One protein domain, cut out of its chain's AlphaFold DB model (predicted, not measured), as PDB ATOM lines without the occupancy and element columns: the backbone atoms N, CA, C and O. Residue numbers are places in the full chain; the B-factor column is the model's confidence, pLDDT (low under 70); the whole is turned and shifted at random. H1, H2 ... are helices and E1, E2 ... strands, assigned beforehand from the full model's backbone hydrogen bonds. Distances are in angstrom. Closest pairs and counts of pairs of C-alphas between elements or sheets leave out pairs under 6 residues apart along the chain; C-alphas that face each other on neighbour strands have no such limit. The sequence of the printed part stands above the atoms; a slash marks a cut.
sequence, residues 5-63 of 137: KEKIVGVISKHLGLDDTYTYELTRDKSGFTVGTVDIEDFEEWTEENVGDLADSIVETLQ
ATOM      1  N   LYS A   5     257.600 265.056 267.100       85.25
ATOM      2  CA  LYS A   5     257.882 266.471 266.839       85.25
ATOM      3  C   LYS A   5     259.345 266.816 267.107       85.25
ATOM      4  O   LYS A   5     260.017 267.303 266.209       85.25
ATOM      5  N   GLU A   6     259.867 266.507 268.292       87.06
ATOM      6  CA  GLU A   6     261.263 266.809 268.650       87.06
ATOM      7  C   GLU A   6     262.275 266.149 267.703       87.06
ATOM      8  O   GLU A   6     263.278 266.760 267.334       87.06
ATOM      9  N   LYS A   7     262.006 264.913 267.263       89.25
ATOM     10  CA  LYS A   7     262.855 264.241 266.268       89.25
ATOM     11  C   LYS A   7     262.830 264.963 264.925       89.25
ATOM     12  O   LYS A   7     263.874 265.074 264.288       89.25
ATOM     13  N   ILE A   8     261.658 265.428 264.494       90.62
ATOM     14  CA  ILE A   8     261.500 266.182 263.247       90.62
ATOM     15  C   ILE A   8     262.222 267.529 263.351       90.62
ATOM     16  O   ILE A   8     263.039 267.819 262.480       90.62
ATOM     17  N   VAL A   9     262.015 268.283 264.436       91.19
ATOM     18  CA  VAL A   9     262.732 269.539 264.723       91.19
ATOM     19  C   VAL A   9     264.240 269.318 264.638       91.19
ATOM     20  O   VAL A   9     264.912 269.979 263.854       91.19
ATOM     21  N   GLY A  10     264.775 268.317 265.345       89.75
ATOM     22  CA  GLY A  10     266.212 268.034 265.335       89.75
ATOM     23  C   GLY A  10     266.767 267.677 263.950       89.75
ATOM     24  O   GLY A  10     267.898 268.039 263.622       89.75
ATOM     25  N   VAL A  11     265.986 266.984 263.113       91.38
ATOM     26  CA  VAL A  11     266.377 266.683 261.727       91.38
ATOM     27  C   VAL A  11     266.362 267.943 260.861       91.38
ATOM     28  O   VAL A  11     267.314 268.149 260.109       91.38
ATOM     29  N   ILE A  12     265.325 268.779 260.968       90.81
ATOM     30  CA  ILE A  12     265.195 270.014 260.184       90.81
ATOM     31  C   ILE A  12     266.293 271.006 260.571       90.81
ATOM     32  O   ILE A  12     267.027 271.442 259.688       90.81
ATOM     33  N   SER A  13     266.481 271.295 261.863       89.06
ATOM     34  CA  SER A  13     267.522 272.219 262.339       89.06
ATOM     35  C   SER A  13     268.912 271.793 261.867       89.06
ATOM     36  O   SER A  13     269.685 272.612 261.373       89.06
ATOM     37  N   LYS A  14     269.213 270.487 261.929       87.75
ATOM     38  CA  LYS A  14     270.477 269.937 261.423       87.75
ATOM     39  C   LYS A  14     270.611 270.058 259.905       87.75
ATOM     40  O   LYS A  14     271.718 270.248 259.412       87.75
ATOM     41  N   HIS A  15     269.524 269.879 259.156       86.88
ATOM     42  CA  HIS A  15     269.548 269.944 257.695       86.88
ATOM     43  C   HIS A  15     269.715 271.375 257.179       86.88
ATOM     44  O   HIS A  15     270.485 271.592 256.248       86.88
ATOM     45  N   LEU A  16     269.015 272.326 257.798       84.56
ATOM     46  CA  LEU A  16     269.112 273.752 257.486       84.56
ATOM     47  C   LEU A  16     270.412 274.377 257.993       84.56
ATOM     48  O   LEU A  16     270.771 275.467 257.559       84.56
ATOM     49  N   GLY A  17     271.114 273.680 258.892       73.75
ATOM     50  CA  GLY A  17     272.408 274.098 259.404       73.75
ATOM     51  C   GLY A  17     272.331 275.432 260.132       73.75
ATOM     52  O   GLY A  17     273.210 276.254 259.919       73.75
ATOM     53  N   LEU A  18     271.307 275.642 260.971       66.56
ATOM     54  CA  LEU A  18     271.067 276.923 261.659       66.56
ATOM     55  C   LEU A  18     272.275 277.436 262.473       66.56
ATOM     56  O   LEU A  18     272.359 278.625 262.753       66.56
ATOM     57  N   ASP A  19     273.224 276.559 262.821       64.69
ATOM     58  CA  ASP A  19     274.449 276.921 263.542       64.69
ATOM     59  C   ASP A  19     275.571 277.477 262.634       64.69
ATOM     60  O   ASP A  19     276.342 278.333 263.065       64.69
ATOM     61  N   ASP A  20     275.677 276.998 261.385       64.56
ATOM     62  CA  ASP A  20     276.820 277.260 260.482       64.56
ATOM     63  C   ASP A  20     276.418 277.935 259.154       64.56
ATOM     64  O   ASP A  20     277.276 278.414 258.405       64.56
ATOM     65  N   THR A  21     275.125 277.963 258.822       68.25
ATOM     66  CA  THR A  21     274.590 278.512 257.575       68.25
ATOM     67  C   THR A  21     273.267 279.224 257.796       68.25
ATOM     68  O   THR A  21     272.391 278.739 258.503       68.25
ATOM     69  N   TYR A  22     273.087 280.341 257.102       74.19
ATOM     70  CA  TYR A  22     271.830 281.068 257.112       74.19
ATOM     71  C   TYR A  22     270.879 280.509 256.055       74.19
ATOM     72  O   TYR A  22     271.198 280.490 254.861       74.19
ATOM     73  N   THR A  23     269.705 280.068 256.496       87.44
ATOM     74  CA  THR A  23     268.577 279.778 255.610       87.44
ATOM     75  C   THR A  23     267.668 280.998 255.604       87.44
ATOM     76  O   THR A  23     267.309 281.489 256.666       87.44
ATOM     77  N   TYR A  24     267.296 281.486 254.424       89.31
ATOM     78  CA  TYR A  24     266.397 282.630 254.272       89.31
ATOM     79  C   TYR A  24     265.164 282.246 253.462       89.31
ATOM     80  O   TYR A  24     265.257 281.458 252.514       89.31
ATOM     81  N   GLU A  25     264.034 282.869 253.774       91.44
ATOM     82  CA  GLU A  25     262.838 282.852 252.944       91.44
ATOM     83  C   GLU A  25     262.535 284.221 252.350       91.44
ATOM     84  O   GLU A  25     262.746 285.258 252.969       91.44
ATOM     85  N   LEU A  26     262.055 284.213 251.108       94.31
ATOM     86  CA  LEU A  26     261.620 285.417 250.415       94.31
ATOM     87  C   LEU A  26     260.209 285.787 250.878       94.31
ATOM     88  O   LEU A  26     259.279 285.003 250.677       94.31
ATOM     89  N   THR A  27     260.039 287.000 251.392       92.94
ATOM     90  CA  THR A  27     258.734 287.535 251.814       92.94
ATOM     91  C   THR A  27     258.038 288.317 250.700       92.94
ATOM     92  O   THR A  27     256.808 288.419 250.665       92.94
ATOM     93  N   ARG A  28     258.805 288.831 249.730       91.94
ATOM     94  CA  ARG A  28     258.268 289.494 248.534       91.94
ATOM     95  C   ARG A  28     257.657 288.499 247.543       91.94
ATOM     96  O   ARG A  28     258.078 287.353 247.410       91.94
ATOM     97  N   ASP A  29     256.707 288.976 246.742       93.44
ATOM     98  CA  ASP A  29     256.215 288.231 245.584       93.44
ATOM     99  C   ASP A  29     257.331 287.899 244.570       93.44
ATOM    100  O   ASP A  29     258.161 288.736 244.196       93.44
ATOM    101  N   LYS A  30     257.289 286.665 244.053       92.31
ATOM    102  CA  LYS A  30     258.314 286.105 243.158       92.31
ATOM    103  C   LYS A  30     258.434 286.846 241.823       92.31
ATOM    104  O   LYS A  30     259.481 286.756 241.180       92.31
ATOM    105  N   SER A  31     257.415 287.598 241.393       92.81
ATOM    106  CA  SER A  31     257.508 288.438 240.189       92.81
ATOM    107  C   SER A  31     258.598 289.507 240.302       92.81
ATOM    108  O   SER A  31     259.149 289.912 239.275       92.81
ATOM    109  N   GLY A  32     258.997 289.884 241.524       90.06
ATOM    110  CA  GLY A  32     260.088 290.822 241.781       90.06
ATOM    111  C   GLY A  32     261.416 290.412 241.136       90.06
ATOM    112  O   GLY A  32     262.150 291.278 240.663       90.06
ATOM    113  N   PHE A  33     261.703 289.110 241.018       91.81
ATOM    114  CA  PHE A  33     262.900 288.631 240.313       91.81
ATOM    115  C   PHE A  33     262.866 288.945 238.816       91.81
ATOM    116  O   PHE A  33     263.903 289.185 238.207       91.81
ATOM    117  N   THR A  34     261.673 288.959 238.216       93.56
ATOM    118  CA  THR A  34     261.497 289.207 236.777       93.56
ATOM    119  C   THR A  34     261.720 290.677 236.440       93.56
ATOM    120  O   THR A  34     262.266 290.997 235.386       93.56
ATOM    121  N   VAL A  35     261.309 291.576 237.337       91.81
ATOM    122  CA  VAL A  35     261.467 293.028 237.168       91.81
ATOM    123  C   VAL A  35     262.738 293.576 237.825       91.81
ATOM    124  O   VAL A  35     263.020 294.764 237.695       91.81
ATOM    125  N   GLY A  36     263.524 292.721 238.490       91.25
ATOM    126  CA  GLY A  36     264.797 293.086 239.111       91.25
ATOM    127  C   GLY A  36     264.653 293.972 240.349       91.25
ATOM    128  O   GLY A  36     265.509 294.815 240.588       91.25
ATOM    129  N   THR A  37     263.565 293.816 241.109       92.81
ATOM    130  CA  THR A  37     263.271 294.626 242.307       92.81
ATOM    131  C   THR A  37     263.376 293.831 243.606       92.81
ATOM    132  O   THR A  37     262.759 294.236 244.583       92.81
ATOM    133  N   VAL A  38     264.022 292.664 243.584       95.19
ATOM    134  CA  VAL A  38     264.301 291.894 244.801       95.19
ATOM    135  C   VAL A  38     265.636 292.358 245.358       95.19
ATOM    136  O   VAL A  38     266.631 292.364 244.627       95.19
ATOM    137  N   ASP A  39     265.652 292.718 246.630       92.81
ATOM    138  CA  ASP A  39     266.863 293.017 247.387       92.81
ATOM    139  C   ASP A  39     266.963 292.138 248.644       92.81
ATOM    140  O   ASP A  39     266.203 291.189 248.815       92.81
ATOM    141  N   ILE A  40     267.975 292.386 249.478       90.06
ATOM    142  CA  ILE A  40     268.229 291.581 250.679       90.06
ATOM    143  C   ILE A  40     267.200 291.827 251.791       90.06
ATOM    144  O   ILE A  40     267.025 290.963 252.641       90.06
ATOM    145  N   GLU A  41     266.519 292.975 251.793       92.38
ATOM    146  CA  GLU A  41     265.497 293.312 252.790       92.38
ATOM    147  C   GLU A  41     264.189 292.549 252.532       92.38
ATOM    148  O   GLU A  41     263.369 292.403 253.433       92.38
ATOM    149  N   ASP A  42     264.013 292.005 251.323       94.69
ATOM    150  CA  ASP A  42     262.904 291.118 250.961       94.69
ATOM    151  C   ASP A  42     263.071 289.672 251.493       94.69
ATOM    152  O   ASP A  42     262.277 288.790 251.140       94.69
ATOM    153  N   PHE A  43     264.109 289.400 252.293       94.06
ATOM    154  CA  PHE A  43     264.389 288.086 252.870       94.06
ATOM    155  C   PHE A  43     264.368 288.114 254.396       94.06
ATOM    156  O   PHE A  43     264.950 288.995 255.025       94.06
ATOM    157  N   GLU A  44     263.767 287.085 254.987       92.25
ATOM    158  CA  GLU A  44     263.774 286.845 256.430       92.25
ATOM    159  C   GLU A  44     264.510 285.541 256.741       92.25
ATOM    160  O   GLU A  44     264.428 284.563 255.994       92.25
ATOM    161  N   GLU A  45     265.308 285.548 257.806       89.94
ATOM    162  CA  GLU A  45     266.074 284.377 258.230       89.94
ATOM    163  C   GLU A  45     265.145 283.357 258.887       89.94
ATOM    164  O   GLU A  45     264.314 283.707 259.723       89.94
ATOM    165  N   TRP A  46     265.313 282.083 258.540       90.25
ATOM    166  CA  TRP A  46     264.645 280.993 259.234       90.25
ATOM    167  C   TRP A  46     265.193 280.857 260.650       90.25
ATOM    168  O   TRP A  46     266.389 280.675 260.860       90.25
ATOM    169  N   THR A  47     264.286 280.871 261.614       89.75
ATOM    170  CA  THR A  47     264.577 280.705 263.036       89.75
ATOM    171  C   THR A  47     264.069 279.355 263.547       89.75
ATOM    172  O   THR A  47     263.469 278.561 262.815       89.75
ATOM    173  N   GLU A  48     264.285 279.085 264.836       87.38
ATOM    174  CA  GLU A  48     263.700 277.922 265.513       87.38
ATOM    175  C   GLU A  48     262.161 277.909 265.450       87.38
ATOM    176  O   GLU A  48     261.572 276.829 265.432       87.38
ATOM    177  N   GLU A  49     261.510 279.077 265.362       90.62
ATOM    178  CA  GLU A  49     260.052 279.195 265.228       90.62
ATOM    179  C   GLU A  49     259.574 278.584 263.906       90.62
ATOM    180  O   GLU A  49     258.736 277.684 263.912       90.62
ATOM    181  N   ASN A  50     260.206 278.954 262.784       92.31
ATOM    182  CA  ASN A  50     259.885 278.399 261.463       92.31
ATOM    183  C   ASN A  50     260.065 276.870 261.428       92.31
ATOM    184  O   ASN A  50     259.285 276.146 260.806       92.31
ATOM    185  N   VAL A  51     261.095 276.361 262.114       91.56
ATOM    186  CA  VAL A  51     261.325 274.915 262.241       91.56
ATOM    187  C   VAL A  51     260.233 274.245 263.071       91.56
ATOM    188  O   VAL A  51     259.780 273.157 262.705       91.56
ATOM    189  N   GLY A  52     259.814 274.872 264.171       90.75
ATOM    190  CA  GLY A  52     258.718 274.404 265.015       90.75
ATOM    191  C   GLY A  52     257.408 274.293 264.241       90.75
ATOM    192  O   GLY A  52     256.795 273.224 264.247       90.75
ATOM    193  N   ASP A  53     257.048 275.343 263.506       91.50
ATOM    194  CA  ASP A  53     255.824 275.408 262.704       91.50
ATOM    195  C   ASP A  53     255.810 274.358 261.587       91.50
ATOM    196  O   ASP A  53     254.821 273.643 261.388       91.50
ATOM    197  N   LEU A  54     256.931 274.199 260.871       92.19
ATOM    198  CA  LEU A  54     257.056 273.150 259.859       92.19
ATOM    199  C   LEU A  54     256.965 271.757 260.493       92.19
ATOM    200  O   LEU A  54     256.313 270.867 259.940       92.19
ATOM    201  N   ALA A  55     257.604 271.548 261.646       91.56
ATOM    202  CA  ALA A  55     257.533 270.279 262.356       91.56
ATOM    203  C   ALA A  55     256.098 269.958 262.790       91.56
ATOM    204  O   ALA A  55     255.673 268.815 262.623       91.56
ATOM    205  N   ASP A  56     255.341 270.946 263.268       86.75
ATOM    206  CA  ASP A  56     253.925 270.790 263.607       86.75
ATOM    207  C   ASP A  56     253.088 270.413 262.386       86.75
ATOM    208  O   ASP A  56     252.358 269.425 262.434       86.75
ATOM    209  N   SER A  57     253.268 271.102 261.255       87.06
ATOM    210  CA  SER A  57     252.559 270.774 260.012       87.06
ATOM    211  C   SER A  57     252.868 269.355 259.510       87.06
ATOM    212  O   SER A  57     251.978 268.628 259.053       87.06
ATOM    213  N   ILE A  58     254.126 268.913 259.629       88.19
ATOM    214  CA  ILE A  58     254.529 267.543 259.285       88.19
ATOM    215  C   ILE A  58     253.889 266.543 260.249       88.19
ATOM    216  O   ILE A  58     253.374 265.522 259.797       88.19
ATOM    217  N   VAL A  59     253.911 266.808 261.556       85.25
ATOM    218  CA  VAL A  59     253.283 265.933 262.555       85.25
ATOM    219  C   VAL A  59     251.786 265.828 262.303       85.25
ATOM    220  O   VAL A  59     251.285 264.711 262.260       85.25
ATOM    221  N   GLU A  60     251.092 266.937 262.066       80.31
ATOM    222  CA  GLU A  60     249.663 266.959 261.742       80.31
ATOM    223  C   GLU A  60     249.362 266.143 260.476       80.31
ATOM    224  O   GLU A  60     248.426 265.348 260.446       80.31
ATOM    225  N   THR A  61     250.204 266.269 259.447       80.31
ATOM    226  CA  THR A  61     250.058 265.509 258.195       80.31
ATOM    227  C   THR A  61     250.326 264.012 258.380       80.31
ATOM    228  O   THR A  61     249.692 263.174 257.736       80.31
ATOM    229  N   LEU A  62     251.300 263.655 259.223       78.69
ATOM    230  CA  LEU A  62     251.676 262.267 259.495       78.69
ATOM    231  C   LEU A  62     250.760 261.599 260.526       78.69
ATOM    232  O   LEU A  62     250.657 260.368 260.537       78.69
ATOM    233  N   GLN A  63     250.100 262.377 261.385       71.88
ATOM    234  CA  GLN A  63     249.054 261.875 262.257       71.88
ATOM    235  C   GLN A  63     247.917 261.338 261.387       71.88
ATOM    236  O   GLN A  63     247.365 262.011 260.519       71.88
TER     237      GLN A  63
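What this domain is: This is residues 5 to 63 of the 137 residues of an uncharacterized protein of Enterococcus sp. 8G7_MSG3316 (UniProt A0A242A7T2). A narrow ladder of two short strands, E1 and E2, makes the waist of a long, loose model; at one end the helices H1 and H3 pack on each other at a steep angle, and at the other end the stretch between the strands, with the short helix H2 as its one named helix, reaches away. The printed part has 59 residues, with three named helices and two named strands in the order H1, E1, H2, E2, H3. The sheet, in the order E1 - E2, is antiparallel, and the class is mostly helix. The whole is loose, with a radius of gyration of the C-alphas of 14.2 A; its spans of 41 by 27 by 14 A make it only just flat.

Where its parts are: Find C-alpha 24 at (266.397, 282.630, 254.272), where E1, residues 24 to 26, begins; it is 6.7 A long. E2, residues 43 to 45, is also 6.7 A long. H1, residues 5 to 16, runs 16.3 A from C-alpha 5 at (257.882, 266.471, 266.839). H3, residues 48 to 62, runs 20.6 A to C-alpha 62 at (251.676, 262.267, 259.495). Look for H2, 5.3 A long, at residues 32 to 35.

How they stand to each other: Look first at E1 and E2, antiparallel at 149 degrees: N 25 and O 44 are 2.8 A apart, within hydrogen-bond range. H1 and H3 touch, at a steep tilt of 55 degrees, opposite ways; their closest C-alphas, of Val 9 and Ala 55, are 5.8 A apart. H2 is apart from H1 and H3. In H1 and H3 every O i to N i+4 pair is within hydrogen-bond range; H2 is too short for such a pair.

The domain as a whole: The C-alphas of Gly 36 and Gln 63, the two farthest apart, are 41.9 A apart. The printed part has no cut and no long link. Mean pLDDT of the printed part is 87.5; residues 18 to 21 are under 70.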